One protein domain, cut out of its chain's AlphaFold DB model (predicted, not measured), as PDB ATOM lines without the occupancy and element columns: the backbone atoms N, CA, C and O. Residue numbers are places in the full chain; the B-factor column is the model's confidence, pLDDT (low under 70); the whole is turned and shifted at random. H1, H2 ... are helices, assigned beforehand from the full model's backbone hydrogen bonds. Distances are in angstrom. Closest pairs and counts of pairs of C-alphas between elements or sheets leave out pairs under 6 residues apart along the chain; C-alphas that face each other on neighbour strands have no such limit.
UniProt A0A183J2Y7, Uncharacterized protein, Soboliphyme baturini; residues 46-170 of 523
ATOM      1  N   ARG A  46      14.274  -8.318  70.004       43.31
ATOM      2  CA  ARG A  46      13.575  -7.928  71.249       43.31
ATOM      3  C   ARG A  46      13.472  -6.411  71.466       43.31
ATOM      4  O   ARG A  46      12.549  -5.961  72.133       43.31
ATOM      5  N   LEU A  47      14.390  -5.630  70.889       47.16
ATOM      6  CA  LEU A  47      14.294  -4.163  70.797       47.16
ATOM      7  C   LEU A  47      13.494  -3.734  69.561       47.16
ATOM      8  O   LEU A  47      12.874  -2.675  69.559       47.16
ATOM      9  N   VAL A  48      13.481  -4.576  68.524       51.00
ATOM     10  CA  VAL A  48      12.714  -4.344  67.298       51.00
ATOM     11  C   VAL A  48      11.213  -4.438  67.566       51.00
ATOM     12  O   VAL A  48      10.480  -3.677  66.959       51.00
ATOM     13  N   THR A  49      10.712  -5.274  68.484       57.34
ATOM     14  CA  THR A  49       9.257  -5.389  68.728       57.34
ATOM     15  C   THR A  49       8.603  -4.138  69.350       57.34
ATOM     16  O   THR A  49       7.600  -3.687  68.791       57.34
ATOM     17  N   PRO A  50       9.138  -3.486  70.406       57.94
ATOM     18  CA  PRO A  50       8.625  -2.188  70.854       57.94
ATOM     19  C   PRO A  50       8.869  -1.094  69.815       57.94
ATOM     20  O   PRO A  50       7.942  -0.367  69.476       57.94
ATOM     21  N   ALA A  51      10.073  -1.034  69.231       57.09
ATOM     22  CA  ALA A  51      10.441   0.017  68.282       57.09
ATOM     23  C   ALA A  51       9.630  -0.036  66.971       57.09
ATOM     24  O   ALA A  51       9.314   1.003  66.401       57.09
ATOM     25  N   THR A  52       9.251  -1.226  66.494       60.84
ATOM     26  CA  THR A  52       8.366  -1.392  65.323       60.84
ATOM     27  C   THR A  52       6.918  -1.067  65.653       60.84
ATOM     28  O   THR A  52       6.248  -0.441  64.838       60.84
ATOM     29  N   THR A  53       6.439  -1.411  66.851       64.19
ATOM     30  CA  THR A  53       5.095  -1.022  67.306       64.19
ATOM     31  C   THR A  53       4.993   0.499  67.453       64.19
ATOM     32  O   THR A  53       4.051   1.107  66.952       64.19
ATOM     33  N   GLU A  54       6.002   1.131  68.057       65.69
ATOM     34  CA  GLU A  54       6.126   2.588  68.177       65.69
ATOM     35  C   GLU A  54       6.225   3.264  66.797       65.69
ATOM     36  O   GLU A  54       5.525   4.244  66.547       65.69
ATOM     37  N   ALA A  55       7.013   2.716  65.864       60.16
ATOM     38  CA  ALA A  55       7.113   3.233  64.498       60.16
ATOM     39  C   ALA A  55       5.792   3.113  63.715       60.16
ATOM     40  O   ALA A  55       5.401   4.058  63.031       60.16
ATOM     41  N   CYS A  56       5.062   2.000  63.849       62.97
ATOM     42  CA  CYS A  56       3.736   1.819  63.249       62.97
ATOM     43  C   CYS A  56       2.710   2.815  63.804       62.97
ATOM     44  O   CYS A  56       1.895   3.339  63.049       62.97
ATOM     45  N   VAL A  57       2.770   3.112  65.105       63.84
ATOM     46  CA  VAL A  57       1.915   4.117  65.752       63.84
ATOM     47  C   VAL A  57       2.262   5.528  65.267       63.84
ATOM     48  O   VAL A  57       1.360   6.307  64.970       63.84
ATOM     49  N   LEU A  58       3.547   5.855  65.107       63.59
ATOM     50  CA  LEU A  58       3.995   7.161  64.605       63.59
ATOM     51  C   LEU A  58       3.661   7.388  63.117       63.59
ATOM     52  O   LEU A  58       3.413   8.526  62.719       63.59
ATOM     53  N   LEU A  59       3.574   6.325  62.307       61.53
ATOM     54  CA  LEU A  59       3.174   6.388  60.892       61.53
ATOM     55  C   LEU A  59       1.683   6.705  60.673       61.53
ATOM     56  O   LEU A  59       1.302   7.078  59.567       61.53
ATOM     57  N   ILE A  60       0.838   6.609  61.709       62.41
ATOM     58  CA  ILE A  60      -0.606   6.907  61.623       62.41
ATOM     59  C   ILE A  60      -0.872   8.413  61.427       62.41
ATOM     60  O   ILE A  60      -1.976   8.794  61.044       62.41
ATOM     61  N   GLY A  61       0.115   9.295  61.650       55.69
ATOM     62  CA  GLY A  61       0.050  10.730  61.314       55.69
ATOM     63  C   GLY A  61      -1.001  11.556  62.076       55.69
ATOM     64  O   GLY A  61      -1.004  12.782  61.994       55.69
ATOM     65  N   ALA A  62      -1.870  10.913  62.857       66.00
ATOM     66  CA  ALA A  62      -2.963  11.526  63.597       66.00
ATOM     67  C   ALA A  62      -2.717  11.410  65.109       66.00
ATOM     68  O   ALA A  62      -3.286  10.554  65.788       66.00
ATOM     69  N   TYR A  63      -1.885  12.307  65.646       73.56
ATOM     70  CA  TYR A  63      -1.560  12.406  67.079       73.56
ATOM     71  C   TYR A  63      -2.801  12.328  67.991       73.56
ATOM     72  O   TYR A  63      -2.796  11.634  69.007       73.56
ATOM     73  N   ASN A  64      -3.902  12.963  67.578       78.44
ATOM     74  CA  ASN A  64      -5.164  12.973  68.320       78.44
ATOM     75  C   ASN A  64      -5.792  11.576  68.469       78.44
ATOM     76  O   ASN A  64      -6.367  11.278  69.512       78.44
ATOM     77  N   VAL A  65      -5.659  10.703  67.465       79.62
ATOM     78  CA  VAL A  65      -6.192   9.329  67.512       79.62
ATOM     79  C   VAL A  65      -5.364   8.475  68.470       79.62
ATOM     80  O   VAL A  65      -5.913   7.748  69.297       79.62
ATOM     81  N   ILE A  66      -4.039   8.619  68.420       81.31
ATOM     82  CA  ILE A  66      -3.106   7.893  69.292       81.31
ATOM     83  C   ILE A  66      -3.342   8.268  70.762       81.31
ATOM     84  O   ILE A  66      -3.429   7.391  71.625       81.31
ATOM     85  N   ALA A  67      -3.503   9.565  71.044       82.12
ATOM     86  CA  ALA A  67      -3.787  10.066  72.385       82.12
ATOM     87  C   ALA A  67      -5.114   9.515  72.943       82.12
ATOM     88  O   ALA A  67      -5.172   9.100  74.104       82.12
ATOM     89  N   GLN A  68      -6.166   9.450  72.118       84.88
ATOM     90  CA  GLN A  68      -7.463   8.882  72.507       84.88
ATOM     91  C   GLN A  68      -7.365   7.388  72.833       84.88
ATOM     92  O   GLN A  68      -7.808   6.968  73.900       84.88
ATOM     93  N   ILE A  69      -6.749   6.592  71.953       86.06
ATOM     94  CA  ILE A  69      -6.591   5.142  72.148       86.06
ATOM     95  C   ILE A  69      -5.806   4.854  73.431       86.06
ATOM     96  O   ILE A  69      -6.231   4.049  74.260       86.06
ATOM     97  N   THR A  70      -4.696   5.561  73.634       87.81
ATOM     98  CA  THR A  70      -3.857   5.416  74.830       87.81
ATOM     99  C   THR A  70      -4.640   5.744  76.105       87.81
ATOM    100  O   THR A  70      -4.586   4.998  77.081       87.81
ATOM    101  N   SER A  71      -5.433   6.820  76.083       91.12
ATOM    102  CA  SER A  71      -6.276   7.220  77.218       91.12
ATOM    103  C   SER A  71      -7.332   6.165  77.561       91.12
ATOM    104  O   SER A  71      -7.558   5.882  78.737       91.12
ATOM    105  N   ILE A  72      -7.943   5.537  76.550       93.25
ATOM    106  CA  ILE A  72      -8.929   4.461  76.732       93.25
ATOM    107  C   ILE A  72      -8.285   3.239  77.394       93.25
ATOM    108  O   ILE A  72      -8.869   2.682  78.321       93.25
ATOM    109  N   PHE A  73      -7.074   2.843  76.987       90.31
ATOM    110  CA  PHE A  73      -6.365   1.727  77.623       90.31
ATOM    111  C   PHE A  73      -5.985   2.013  79.084       90.31
ATOM    112  O   PHE A  73      -6.143   1.133  79.933       90.31
ATOM    113  N   PHE A  74      -5.555   3.237  79.413       92.62
ATOM    114  CA  PHE A  74      -5.300   3.621  80.807       92.62
ATOM    115  C   PHE A  74      -6.572   3.597  81.656       92.62
ATOM    116  O   PHE A  74      -6.571   3.013  82.739       92.62
ATOM    117  N   LEU A  75      -7.672   4.169  81.156       94.62
ATOM    118  CA  LEU A  75      -8.959   4.137  81.857       94.62
ATOM    119  C   LEU A  75      -9.486   2.710  82.032       94.62
ATOM    120  O   LEU A  75     -10.051   2.405  83.079       94.62
ATOM    121  N   LEU A  76      -9.261   1.825  81.058       93.81
ATOM    122  CA  LEU A  76      -9.621   0.413  81.165       93.81
ATOM    123  C   LEU A  76      -8.814  -0.299  82.261       93.81
ATOM    124  O   LEU A  76      -9.380  -1.060  83.044       93.81
ATOM    125  N   SER A  77      -7.512  -0.014  82.363       93.62
ATOM    126  CA  SER A  77      -6.660  -0.522  83.445       93.62
ATOM    127  C   SER A  77      -7.120  -0.011  84.815       93.62
ATOM    128  O   SER A  77      -7.305  -0.794  85.748       93.62
ATOM    129  N   TYR A  78      -7.417   1.287  84.934       95.50
ATOM    130  CA  TYR A  78      -7.942   1.874  86.171       95.50
ATOM    131  C   TYR A  78      -9.320   1.326  86.545       95.50
ATOM    132  O   TYR A  78      -9.578   1.071  87.723       95.50
ATOM    133  N   ALA A  79     -10.195   1.087  85.567       95.62
ATOM    134  CA  ALA A  79     -11.454   0.389  85.789       95.62
ATOM    135  C   ALA A  79     -11.196  -1.026  86.334       95.62
ATOM    136  O   ALA A  79     -11.823  -1.413  87.318       95.62
ATOM    137  N   GLY A  80     -10.228  -1.750  85.760       92.88
ATOM    138  CA  GLY A  80      -9.771  -3.068  86.211       92.88
ATOM    139  C   GLY A  80      -9.303  -3.095  87.672       92.88
ATOM    140  O   GLY A  80      -9.717  -3.958  88.442       92.88
ATOM    141  N   VAL A  81      -8.500  -2.115  88.091       93.81
ATOM    142  CA  VAL A  81      -8.053  -2.000  89.491       93.81
ATOM    143  C   VAL A  81      -9.229  -1.697  90.423       93.81
ATOM    144  O   VAL A  81      -9.382  -2.346  91.457       93.81
ATOM    145  N   ASN A  82     -10.098  -0.754  90.051       95.19
ATOM    146  CA  ASN A  82     -11.260  -0.389  90.863       95.19
ATOM    147  C   ASN A  82     -12.234  -1.563  91.049       95.19
ATOM    148  O   ASN A  82     -12.694  -1.802  92.166       95.19
ATOM    149  N   ILE A  83     -12.522  -2.328  89.988       92.19
ATOM    150  CA  ILE A  83     -13.389  -3.510  90.087       92.19
ATOM    151  C   ILE A  83     -12.725  -4.647  90.875       92.19
ATOM    152  O   ILE A  83     -13.415  -5.334  91.625       92.19
ATOM    153  N   ALA A  84     -11.402  -4.821  90.777       89.75
ATOM    154  CA  ALA A  84     -10.673  -5.810  91.570       89.75
ATOM    155  C   ALA A  84     -10.730  -5.482  93.071       89.75
ATOM    156  O   ALA A  84     -11.112  -6.336  93.870       89.75
ATOM    157  N   CYS A  85     -10.441  -4.234  93.453       91.19
ATOM    158  CA  CYS A  85     -10.569  -3.768  94.836       91.19
ATOM    159  C   CYS A  85     -12.005  -3.914  95.358       91.19
ATOM    160  O   CYS A  85     -12.214  -4.387  96.474       91.19
ATOM    161  N   LEU A  86     -12.998  -3.557  94.536       90.06
ATOM    162  CA  LEU A  86     -14.412  -3.722  94.865       90.06
ATOM    163  C   LEU A  86     -14.764  -5.195  95.125       90.06
ATOM    164  O   LEU A  86     -15.416  -5.507  96.119       90.06
ATOM    165  N   ALA A  87     -14.333  -6.103  94.248       85.50
ATOM    166  CA  ALA A  87     -14.604  -7.531  94.372       85.50
ATOM    167  C   ALA A  87     -13.931  -8.143  95.612       85.50
ATOM    168  O   ALA A  87     -14.564  -8.917  96.330       85.50
ATOM    169  N   LEU A  88     -12.676  -7.785  95.893       86.06
ATOM    170  CA  LEU A  88     -11.943  -8.284  97.061       86.06
ATOM    171  C   LEU A  88     -12.577  -7.829  98.385       86.06
ATOM    172  O   LEU A  88     -12.693  -8.633  99.308       86.06
ATOM    173  N   ASP A  89     -13.058  -6.585  98.460       86.75
ATOM    174  CA  ASP A  89     -13.732  -6.068  99.658       86.75
ATOM    175  C   ASP A  89     -15.133  -6.685  99.844       86.75
ATOM    176  O   ASP A  89     -15.478  -7.169 100.924       86.75
ATOM    177  N   LEU A  90     -15.925  -6.776  98.763       84.50
ATOM    178  CA  LEU A  90     -17.261  -7.396  98.783       84.50
ATOM    179  C   LEU A  90     -17.227  -8.885  99.140       84.50
ATOM    180  O   LEU A  90     -18.151  -9.393  99.778       84.50
ATOM    181  N   THR A  91     -16.178  -9.592  98.719       80.56
ATOM    182  CA  THR A  91     -15.952 -10.997  99.090       80.56
ATOM    183  C   THR A  91     -15.343 -11.150 100.481       80.56
ATOM    184  O   THR A  91     -15.226 -12.275 100.965       80.56
ATOM    185  N   SER A  92     -14.989 -10.036 101.135       81.12
ATOM    186  CA  SER A  92     -14.270 -10.010 102.410       81.12
ATOM    187  C   SER A  92     -13.026 -10.905 102.365       81.12
ATOM    188  O   SER A  92     -12.796 -11.716 103.266       81.12
ATOM    189  N   ALA A  93     -12.248 -10.794 101.280       78.25
ATOM    190  CA  ALA A  93     -11.046 -11.587 101.066       78.25
ATOM    191  C   ALA A  93     -10.060 -11.378 102.239       78.25
ATOM    192  O   ALA A  93      -9.632 -10.247 102.469       78.25
ATOM    193  N   PRO A  94      -9.641 -12.432 102.975       78.50
ATOM    194  CA  PRO A  94      -8.880 -12.272 104.224       78.50
ATOM    195  C   PRO A  94      -7.548 -11.525 104.090       78.50
ATOM    196  O   PRO A  94      -7.092 -10.899 105.053       78.50
ATOM    197  N   ASN A  95      -6.934 -11.616 102.910       82.62
ATOM    198  CA  ASN A  95      -5.649 -10.995 102.587       82.62
ATOM    199  C   ASN A  95      -5.803  -9.545 102.092       82.62
ATOM    200  O   ASN A  95      -4.813  -8.822 102.014       82.62
ATOM    201  N   PHE A  96      -7.021  -9.096 101.779       85.25
ATOM    202  CA  PHE A  96      -7.300  -7.725 101.368       85.25
ATOM    203  C   PHE A  96      -7.715  -6.897 102.590       85.25
ATOM    204  O   PHE A  96      -8.851  -6.960 103.050       85.25
ATOM    205  N   ARG A  97      -6.758  -6.150 103.156       88.94
ATOM    206  CA  ARG A  97      -6.940  -5.325 104.366       88.94
ATOM    207  C   ARG A  97      -6.484  -3.888 104.106       88.94
ATOM    208  O   ARG A  97      -5.385  -3.509 104.513       88.94
ATOM    209  N   PRO A  98      -7.270  -3.096 103.365       88.44
ATOM    210  CA  PRO A  98      -6.898  -1.728 103.037       88.44
ATOM    211  C   PRO A  98      -6.860  -0.875 104.312       88.44
ATOM    212  O   PRO A  98      -7.886  -0.574 104.908       88.44
ATOM    213  N   ASN A  99      -5.661  -0.453 104.718       90.19
ATOM    214  CA  ASN A  99      -5.468   0.444 105.866       90.19
ATOM    215  C   ASN A  99      -5.697   1.925 105.513       90.19
ATOM    216  O   ASN A  99      -5.632   2.800 106.378       90.19
ATOM    217  N   PHE A 100      -5.916   2.234 104.234       91.38
ATOM    218  CA  PHE A 100      -6.089   3.604 103.773       91.38
ATOM    219  C   PHE A 100      -7.451   4.161 104.201       91.38
ATOM    220  O   PHE A 100      -8.493   3.638 103.825       91.38
ATOM    221  N   LYS A 101      -7.438   5.276 104.941       89.94
ATOM    222  CA  LYS A 101      -8.629   5.865 105.579       89.94
ATOM    223  C   LYS A 101      -9.774   6.206 104.616       89.94
ATOM    224  O   LYS A 101     -10.930   6.141 105.018       89.94
ATOM    225  N   TYR A 102      -9.467   6.604 103.382       90.69
ATOM    226  CA  TYR A 102     -10.482   6.999 102.394       90.69
ATOM    227  C   TYR A 102     -10.859   5.872 101.431       90.69
ATOM    228  O   TYR A 102     -11.627   6.095 100.498       90.69
ATOM    229  N   PHE A 103     -10.327   4.667 101.637       93.19
ATOM    230  CA  PHE A 103     -10.773   3.508 100.888       93.19
ATOM    231  C   PHE A 103     -12.161   3.070 101.371       93.19
ATOM    232  O   PHE A 103     -12.397   2.895 102.563       93.19
ATOM    233  N   SER A 104     -13.076   2.856 100.431       92.94
ATOM    234  CA  SER A 104     -14.365   2.204 100.656       92.94
ATOM    235  C   SER A 104     -14.847   1.478  99.392       92.94
ATOM    236  O   SER A 104     -14.454   1.820  98.266       92.94
ATOM    237  N   VAL A 105     -15.774   0.530  99.563       91.00
ATOM    238  CA  VAL A 105     -16.563  -0.071  98.466       91.00
ATOM    239  C   VAL A 105     -17.145   1.020  97.562       91.00
ATOM    240  O   VAL A 105     -17.045   0.943  96.341       91.00
ATOM    241  N   HIS A 106     -17.704   2.077  98.157       94.06
ATOM    242  CA  HIS A 106     -18.345   3.168  97.426       94.06
ATOM    243  C   HIS A 106     -17.361   3.959  96.561       94.06
ATOM    244  O   HIS A 106     -17.661   4.233  95.403       94.06
ATOM    245  N   THR A 107     -16.177   4.288  97.084       94.56
ATOM    246  CA  THR A 107     -15.145   5.009  96.320       94.56
ATOM    247  C   THR A 107     -14.603   4.174  95.164       94.56
ATOM    248  O   THR A 107     -14.423   4.707  94.073       94.56
ATOM    249  N   SER A 108     -14.415   2.863  95.363       94.38
ATOM    250  CA  SER A 108     -13.963   1.955  94.297       94.38
ATOM    251  C   SER A 108     -15.044   1.775  93.228       94.38
ATOM    252  O   SER A 108     -14.762   1.811  92.033       94.38
ATOM    253  N   PHE A 109     -16.310   1.655  93.639       95.44
ATOM    254  CA  PHE A 109     -17.442   1.583  92.718       95.44
ATOM    255  C   PHE A 109     -17.599   2.871  91.898       95.44
ATOM    256  O   PHE A 109     -17.741   2.810  90.677       95.44
ATOM    257  N   LEU A 110     -17.512   4.039  92.543       97.00
ATOM    258  CA  LEU A 110     -17.555   5.333  91.863       97.00
ATOM    259  C   LEU A 110     -16.385   5.480  90.879       97.00
ATOM    260  O   LEU A 110     -16.597   5.919  89.752       97.00
ATOM    261  N   GLY A 111     -15.176   5.076  91.278       96.31
ATOM    262  CA  GLY A 111     -13.993   5.076  90.416       96.31
ATOM    263  C   GLY A 111     -14.167   4.190  89.183       96.31
ATOM    264  O   GLY A 111     -13.879   4.627  88.071       96.31
ATOM    265  N   PHE A 112     -14.720   2.985  89.354       96.75
ATOM    266  CA  PHE A 112     -15.045   2.083  88.246       96.75
ATOM    267  C   PHE A 112     -16.046   2.714  87.269       96.75
ATOM    268  O   PHE A 112     -15.762   2.810  86.073       96.75
ATOM    269  N   ILE A 113     -17.187   3.198  87.770       97.38
ATOM    270  CA  ILE A 113     -18.221   3.830  86.937       97.38
ATOM    271  C   ILE A 113     -17.681   5.086  86.248       97.38
ATOM    272  O   ILE A 113     -17.936   5.284  85.062       97.38
ATOM    273  N   GLY A 114     -16.895   5.900  86.956       97.50
ATOM    274  CA  GLY A 114     -16.251   7.089  86.406       97.50
ATOM    275  C   GLY A 114     -15.295   6.761  85.261       97.50
ATOM    276  O   GLY A 114     -15.345   7.418  84.224       97.50
ATOM    277  N   CYS A 115     -14.480   5.709  85.397       96.69
ATOM    278  CA  CYS A 115     -13.582   5.268  84.328       96.69
ATOM    279  C   CYS A 115     -14.361   4.823  83.084       96.69
ATOM    280  O   CYS A 115     -14.057   5.278  81.983       96.69
ATOM    281  N   ILE A 116     -15.402   4.000  83.254       96.06
ATOM    282  CA  ILE A 116     -16.238   3.539  82.136       96.06
ATOM    283  C   ILE A 116     -16.966   4.716  81.470       96.06
ATOM    284  O   ILE A 116     -16.948   4.832  80.246       96.06
ATOM    285  N   ALA A 117     -17.556   5.624  82.249       96.81
ATOM    286  CA  ALA A 117     -18.236   6.802  81.714       96.81
ATOM    287  C   ALA A 117     -17.281   7.688  80.896       96.81
ATOM    288  O   ALA A 117     -17.611   8.079  79.775       96.81
ATOM    289  N   MET A 118     -16.076   7.945  81.414       95.94
ATOM    290  CA  MET A 118     -15.064   8.735  80.709       95.94
ATOM    291  C   MET A 118     -14.558   8.052  79.436       95.94
ATOM    292  O   MET A 118     -14.332   8.735  78.442       95.94
ATOM    293  N   MET A 119     -14.433   6.721  79.416       95.00
ATOM    294  CA  MET A 119     -14.084   5.984  78.194       95.00
ATOM    295  C   MET A 119     -15.107   6.236  77.077       95.00
ATOM    296  O   MET A 119     -14.743   6.658  75.977       95.00
ATOM    297  N   PHE A 120     -16.399   6.048  77.373       95.31
ATOM    298  CA  PHE A 120     -17.468   6.281  76.398       95.31
ATOM    299  C   PHE A 120     -17.596   7.752  75.992       95.31
ATOM    300  O   PHE A 120     -17.962   8.024  74.850       95.31
ATOM    301  N   PHE A 121     -17.257   8.682  76.890       95.62
ATOM    302  CA  PHE A 121     -17.198  10.109  76.585       95.62
ATOM    303  C   PHE A 121     -16.062  10.461  75.611       95.62
ATOM    304  O   PHE A 121     -16.268  11.267  74.709       95.62
ATOM    305  N   ILE A 122     -14.880   9.846  75.755       92.50
ATOM    306  CA  ILE A 122     -13.740  10.069  74.850       92.50
ATOM    307  C   ILE A 122     -14.049   9.532  73.450       92.50
ATOM    308  O   ILE A 122     -13.894  10.248  72.461       92.50
ATOM    309  N   ASN A 123     -14.444   8.260  73.352       92.56
ATOM    310  CA  ASN A 123     -14.795   7.629  72.082       92.56
ATOM    311  C   ASN A 123     -15.615   6.359  72.334       92.56
ATOM    312  O   ASN A 123     -15.099   5.367  72.856       92.56
ATOM    313  N   SER A 124     -16.880   6.362  71.920       94.06
ATOM    314  CA  SER A 124     -17.797   5.240  72.136       94.06
ATOM    315  C   SER A 124     -17.424   3.986  71.337       94.06
ATOM    316  O   SER A 124     -17.504   2.877  71.867       94.06
ATOM    317  N   VAL A 125     -16.967   4.145  70.091       92.75
ATOM    318  CA  VAL A 125     -16.625   3.028  69.194       92.75
ATOM    319  C   VAL A 125     -15.356   2.323  69.670       92.75
ATOM    320  O   VAL A 125     -15.363   1.111  69.881       92.75
ATOM    321  N   SER A 126     -14.281   3.081  69.905       89.19
ATOM    322  CA  SER A 126     -12.997   2.525  70.356       89.19
ATOM    323  C   SER A 126     -13.110   1.888  71.745       89.19
ATOM    324  O   SER A 126     -12.530   0.832  71.987       89.19
ATOM    325  N   SER A 127     -13.911   2.478  72.640       93.19
ATOM    326  CA  SER A 127     -14.172   1.918  73.972       93.19
ATOM    327  C   SER A 127     -14.951   0.608  73.913       93.19
ATOM    328  O   SER A 127     -14.595  -0.341  74.610       93.19
ATOM    329  N   GLY A 128     -15.971   0.519  73.052       94.19
ATOM    330  CA  GLY A 128     -16.704  -0.727  72.826       94.19
ATOM    331  C   GLY A 128     -15.788  -1.851  72.337       94.19
ATOM    332  O   GLY A 128     -15.819  -2.952  72.888       94.19
ATOM    333  N   ILE A 129     -14.913  -1.557  71.368       94.12
ATOM    334  CA  ILE A 129     -13.924  -2.518  70.855       94.12
ATOM    335  C   ILE A 129     -12.959  -2.958  71.965       94.12
ATOM    336  O   ILE A 129     -12.726  -4.155  72.124       94.12
ATOM    337  N   ALA A 130     -12.431  -2.022  72.760       92.00
ATOM    338  CA  ALA A 130     -11.498  -2.329  73.844       92.00
ATOM    339  C   ALA A 130     -12.128  -3.225  74.927       92.00
ATOM    340  O   ALA A 130     -11.494  -4.177  75.381       92.00
ATOM    341  N   ILE A 131     -13.387  -2.970  75.302       93.00
ATOM    342  CA  ILE A 131     -14.123  -3.805  76.264       93.00
ATOM    343  C   ILE A 131     -14.372  -5.204  75.691       93.00
ATOM    344  O   ILE A 131     -14.155  -6.189  76.392       93.00
ATOM    345  N   ILE A 132     -14.793  -5.319  74.426       95.00
ATOM    346  CA  ILE A 132     -14.998  -6.624  73.776       95.00
ATOM    347  C   ILE A 132     -13.685  -7.407  73.720       95.00
ATOM    348  O   ILE A 132     -13.668  -8.590  74.050       95.00
ATOM    349  N   LEU A 133     -12.580  -6.755  73.353       93.06
ATOM    350  CA  LEU A 133     -11.263  -7.380  73.314       93.06
ATOM    351  C   LEU A 133     -10.829  -7.847  74.708       93.06
ATOM    352  O   LEU A 133     -10.347  -8.969  74.843       93.06
ATOM    353  N   LEU A 134     -11.065  -7.043  75.750       90.38
ATOM    354  CA  LEU A 134     -10.808  -7.448  77.132       90.38
ATOM    355  C   LEU A 134     -11.671  -8.646  77.542       90.38
ATOM    356  O   LEU A 134     -11.162  -9.577  78.155       90.38
ATOM    357  N   LEU A 135     -12.960  -8.661  77.194       90.12
ATOM    358  CA  LEU A 135     -13.841  -9.793  77.487       90.12
ATOM    359  C   LEU A 135     -13.380 -11.061  76.766       90.12
ATOM    360  O   LEU A 135     -13.329 -12.115  77.387       90.12
ATOM    361  N   LEU A 136     -13.000 -10.966  75.489       91.88
ATOM    362  CA  LEU A 136     -12.443 -12.088  74.731       91.88
ATOM    363  C   LEU A 136     -11.122 -12.575  75.328       91.88
ATOM    364  O   LEU A 136     -10.913 -13.781  75.404       91.88
ATOM    365  N   LEU A 137     -10.265 -11.666  75.797       87.44
ATOM    366  CA  LEU A 137      -9.033 -12.010  76.502       87.44
ATOM    367  C   LEU A 137      -9.335 -12.743  77.816       87.44
ATOM    368  O   LEU A 137      -8.751 -13.791  78.068       87.44
ATOM    369  N   LEU A 138     -10.266 -12.235  78.629       83.44
ATOM    370  CA  LEU A 138     -10.677 -12.873  79.884       83.44
ATOM    371  C   LEU A 138     -11.320 -14.242  79.642       83.44
ATOM    372  O   LEU A 138     -11.051 -15.185  80.380       83.44
ATOM    373  N   ILE A 139     -12.132 -14.368  78.592       84.38
ATOM    374  CA  ILE A 139     -12.720 -15.634  78.147       84.38
ATOM    375  C   ILE A 139     -11.620 -16.601  77.692       84.38
ATOM    376  O   ILE A 139     -11.607 -17.752  78.119       84.38
ATOM    377  N   GLY A 140     -10.682 -16.140  76.864       82.69
ATOM    378  CA  GLY A 140      -9.547 -16.932  76.392       82.69
ATOM    379  C   GLY A 140      -8.667 -17.415  77.542       82.69
ATOM    380  O   GLY A 140      -8.299 -18.583  77.577       82.69
ATOM    381  N   LEU A 141      -8.416 -16.555  78.531       78.94
ATOM    382  CA  LEU A 141      -7.686 -16.907  79.745       78.94
ATOM    383  C   LEU A 141      -8.471 -17.908  80.601       78.94
ATOM    384  O   LEU A 141      -7.894 -18.868  81.101       78.94
ATOM    385  N   HIS A 142      -9.790 -17.742  80.719       73.56
ATOM    386  CA  HIS A 142     -10.641 -18.667  81.467       73.56
ATOM    387  C   HIS A 142     -10.691 -20.070  80.845       73.56
ATOM    388  O   HIS A 142     -10.692 -21.055  81.578       73.56
ATOM    389  N   TYR A 143     -10.725 -20.175  79.513       73.12
ATOM    390  CA  TYR A 143     -10.755 -21.465  78.814       73.12
ATOM    391  C   TYR A 143      -9.365 -22.070  78.557       73.12
ATOM    392  O   TYR A 143      -9.267 -23.283  78.394       73.12
ATOM    393  N   GLY A 144      -8.311 -21.250  78.488       67.38
ATOM    394  CA  GLY A 144      -6.936 -21.682  78.218       67.38
ATOM    395  C   GLY A 144      -6.119 -22.034  79.464       67.38
ATOM    396  O   GLY A 144      -5.115 -22.732  79.343       67.38
ATOM    397  N   ALA A 145      -6.530 -21.584  80.653       61.47
ATOM    398  CA  ALA A 145      -5.853 -21.936  81.895       61.47
ATOM    399  C   ALA A 145      -6.093 -23.422  82.246       61.47
ATOM    400  O   ALA A 145      -7.250 -23.831  82.394       61.47
ATOM    401  N   PRO A 146      -5.038 -24.241  82.416       53.59
ATOM    402  CA  PRO A 146      -5.195 -25.607  82.895       53.59
ATOM    403  C   PRO A 146      -5.768 -25.589  84.319       53.59
ATOM    404  O   PRO A 146      -5.223 -24.963  85.227       53.59
ATOM    405  N   MET A 147      -6.896 -26.272  84.528       56.72
ATOM    406  CA  MET A 147      -7.375 -26.578  85.876       56.72
ATOM    407  C   MET A 147      -6.476 -27.673  86.483       56.72
ATOM    408  O   MET A 147      -6.224 -28.660  85.796       56.72
ATOM    409  N   PRO A 148      -6.033 -27.563  87.750       51.78
ATOM    410  CA  PRO A 148      -6.372 -26.545  88.737       51.78
ATOM    411  C   PRO A 148      -5.266 -25.485  88.814       51.78
ATOM    412  O   PRO A 148      -4.182 -25.756  89.324       51.78
ATOM    413  N   ALA A 149      -5.538 -24.263  88.358       49.75
ATOM    414  CA  ALA A 149      -4.642 -23.152  88.644       49.75
ATOM    415  C   ALA A 149      -4.492 -23.031  90.176       49.75
ATOM    416  O   ALA A 149      -5.489 -22.927  90.890       49.75
ATOM    417  N   SER A 150      -3.256 -23.052  90.681       50.00
ATOM    418  CA  SER A 150      -2.887 -22.846  92.099       50.00
ATOM    419  C   SER A 150      -3.327 -21.479  92.656       50.00
ATOM    420  O   SER A 150      -3.289 -21.230  93.860       50.00
ATOM    421  N   TRP A 151      -3.797 -20.606  91.770       51.78
ATOM    422  CA  TRP A 151      -4.338 -19.281  92.006       51.78
ATOM    423  C   TRP A 151      -5.781 -19.413  92.493       51.78
ATOM    424  O   TRP A 151      -6.685 -19.757  91.731       51.78
ATOM    425  N   GLY A 152      -6.002 -19.175  93.787       57.25
ATOM    426  CA  GLY A 152      -7.330 -19.255  94.399       57.25
ATOM    427  C   GLY A 152      -8.410 -18.500  93.605       57.25
ATOM    428  O   GLY A 152      -8.186 -17.415  93.072       57.25
ATOM    429  N   SER A 153      -9.612 -19.071  93.530       66.81
ATOM    430  CA  SER A 153     -10.719 -18.499  92.758       66.81
ATOM    431  C   SER A 153     -11.497 -17.461  93.577       66.81
ATOM    432  O   SER A 153     -12.189 -17.809  94.535       66.81
ATOM    433  N   ILE A 154     -11.463 -16.190  93.157       69.50
ATOM    434  CA  ILE A 154     -12.305 -15.111  93.725       69.50
ATOM    435  C   ILE A 154     -13.796 -15.499  93.665       69.50
ATOM    436  O   ILE A 154     -14.565 -15.226  94.587       69.50
ATOM    437  N   SER A 155     -14.199 -16.216  92.613       74.38
ATOM    438  CA  SER A 155     -15.550 -16.752  92.431       74.38
ATOM    439  C   SER A 155     -15.965 -17.674  93.583       74.38
ATOM    440  O   SER A 155     -17.092 -17.581  94.068       74.38
ATOM    441  N   GLN A 156     -15.060 -18.539  94.056       79.31
ATOM    442  CA  GLN A 156     -15.325 -19.446  95.179       79.31
ATOM    443  C   GLN A 156     -15.492 -18.687  96.499       79.31
ATOM    444  O   GLN A 156     -16.391 -19.010  97.274       79.31
ATOM    445  N   ALA A 157     -14.698 -17.635  96.728       77.62
ATOM    446  CA  ALA A 157     -14.845 -16.784  97.911       77.62
ATOM    447  C   ALA A 157     -16.221 -16.092  97.952       77.62
ATOM    448  O   ALA A 157     -16.892 -16.100  98.988       77.62
ATOM    449  N   LEU A 158     -16.690 -15.569  96.811       79.81
ATOM    450  CA  LEU A 158     -18.020 -14.959  96.705       79.81
ATOM    451  C   LEU A 158     -19.141 -15.971  96.980       79.81
ATOM    452  O   LEU A 158     -20.064 -15.682  97.746       79.81
ATOM    453  N   ILE A 159     -19.050 -17.163  96.380       84.50
ATOM    454  CA  ILE A 159     -20.017 -18.247  96.594       84.50
ATOM    455  C   ILE A 159     -20.060 -18.626  98.075       84.50
ATOM    456  O   ILE A 159     -21.147 -18.700  98.649       84.50
ATOM    457  N   PHE A 160     -18.902 -18.806  98.714       85.31
ATOM    458  CA  PHE A 160     -18.822 -19.154 100.130       85.31
ATOM    459  C   PHE A 160     -19.501 -18.103 101.017       85.31
ATOM    460  O   PHE A 160     -20.350 -18.446 101.845       85.31
ATOM    461  N   HIS A 161     -19.189 -16.819 100.812       83.69
ATOM    462  CA  HIS A 161     -19.802 -15.727 101.567       83.69
ATOM    463  C   HIS A 161     -21.333 -15.725 101.424       83.69
ATOM    464  O   HIS A 161     -22.063 -15.625 102.420       83.69
ATOM    465  N   GLN A 162     -21.825 -15.896 100.194       88.94
ATOM    466  CA  GLN A 162     -23.251 -15.882  99.893       88.94
ATOM    467  C   GLN A 162     -23.989 -17.096 100.478       88.94
ATOM    468  O   GLN A 162     -25.043 -16.936 101.099       88.94
ATOM    469  N   VAL A 163     -23.430 -18.301 100.326       91.31
ATOM    470  CA  VAL A 163     -24.000 -19.545 100.866       91.31
ATOM    471  C   VAL A 163     -24.044 -19.495 102.388       91.31
ATOM    472  O   VAL A 163     -25.094 -19.768 102.968       91.31
ATOM    473  N   ARG A 164     -22.961 -19.059 103.046       90.56
ATOM    474  CA  ARG A 164     -22.926 -18.877 104.504       90.56
ATOM    475  C   ARG A 164     -24.047 -17.954 104.978       90.56
ATOM    476  O   ARG A 164     -24.763 -18.292 105.916       90.56
ATOM    477  N   LYS A 165     -24.224 -16.796 104.329       89.94
ATOM    478  CA  LYS A 165     -25.279 -15.835 104.687       89.94
ATOM    479  C   LYS A 165     -26.674 -16.453 104.553       89.94
ATOM    480  O   LYS A 165     -27.495 -16.281 105.449       89.94
ATOM    481  N   TYR A 166     -26.934 -17.199 103.479       92.19
ATOM    482  CA  TYR A 166     -28.224 -17.866 103.290       92.19
ATOM    483  C   TYR A 166     -28.461 -19.021 104.264       92.19
ATOM    484  O   TYR A 166     -29.581 -19.169 104.746       92.19
ATOM    485  N   LEU A 167     -27.427 -19.787 104.615       91.12
ATOM    486  CA  LEU A 167     -27.522 -20.828 105.642       91.12
ATOM    487  C   LEU A 167     -27.886 -20.249 107.013       91.12
ATOM    488  O   LEU A 167     -28.700 -20.835 107.714       91.12
ATOM    489  N   LEU A 168     -27.340 -19.082 107.371       89.12
ATOM    490  CA  LEU A 168     -27.696 -18.382 108.611       89.12
ATOM    491  C   LEU A 168     -29.128 -17.825 108.592       89.12
ATOM    492  O   LEU A 168     -29.758 -17.719 109.641       89.12
ATOM    493  N   MET A 169     -29.652 -17.468 107.415       89.56
ATOM    494  CA  MET A 169     -31.045 -17.029 107.257       89.56
ATOM    495  C   MET A 169     -32.045 -18.193 107.274       89.56
ATOM    496  O   MET A 169     -33.228 -17.976 107.552       89.56
ATOM    497  N   LEU A 170     -31.597 -19.414 106.970       87.69
ATOM    498  CA  LEU A 170     -32.423 -20.614 107.000       87.69
ATOM    499  C   LEU A 170     -32.562 -21.120 108.447       87.69
ATOM    500  O   LEU A 170     -31.735 -21.877 108.947       87.69
TER     501      LEU A 170
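What this domain is: This is residues 46 to 170 of the 523 residues of an uncharacterized protein of Soboliphyme baturini (UniProt A0A183J2Y7). H2 and H3 make a helical hairpin; H1 and H4 leave one end, H5 lengthens the other. Printed are 125 residues with five named helices, all helix. It is loose, radius of gyration of the C-alphas 19.0 A, spanning 64 by 36 by 28 A.

How they stand to each other: H1 is residues 46 to 58. The hub H2, residues 63 to 90, forms a hairpin with H3, residues 105 to 122, at a shallow tilt of 20 degrees; closest C-alphas 79 and 112, 4.7 A. H4, residues 124 to 144, touches H2 with residues 126 to 131 alone. H5, residues 154 to 169, only just touches H2, with 3 C-alpha pairs within 8 A. Except in H1, 8 of 9, every O i to N i+4 pair is within hydrogen-bond range.

Where its parts are: Find H1 beginning at C-alpha 46, (13.575, -7.928, 71.249); H2 runs 40.5 A; H5 ends at C-alpha 169, (-31.045, -17.029, 107.257).

The domain as a whole: Residues 91 to 104 are a long link; pLDDT is under 70 at residues 46 to 62 and 144 to 154.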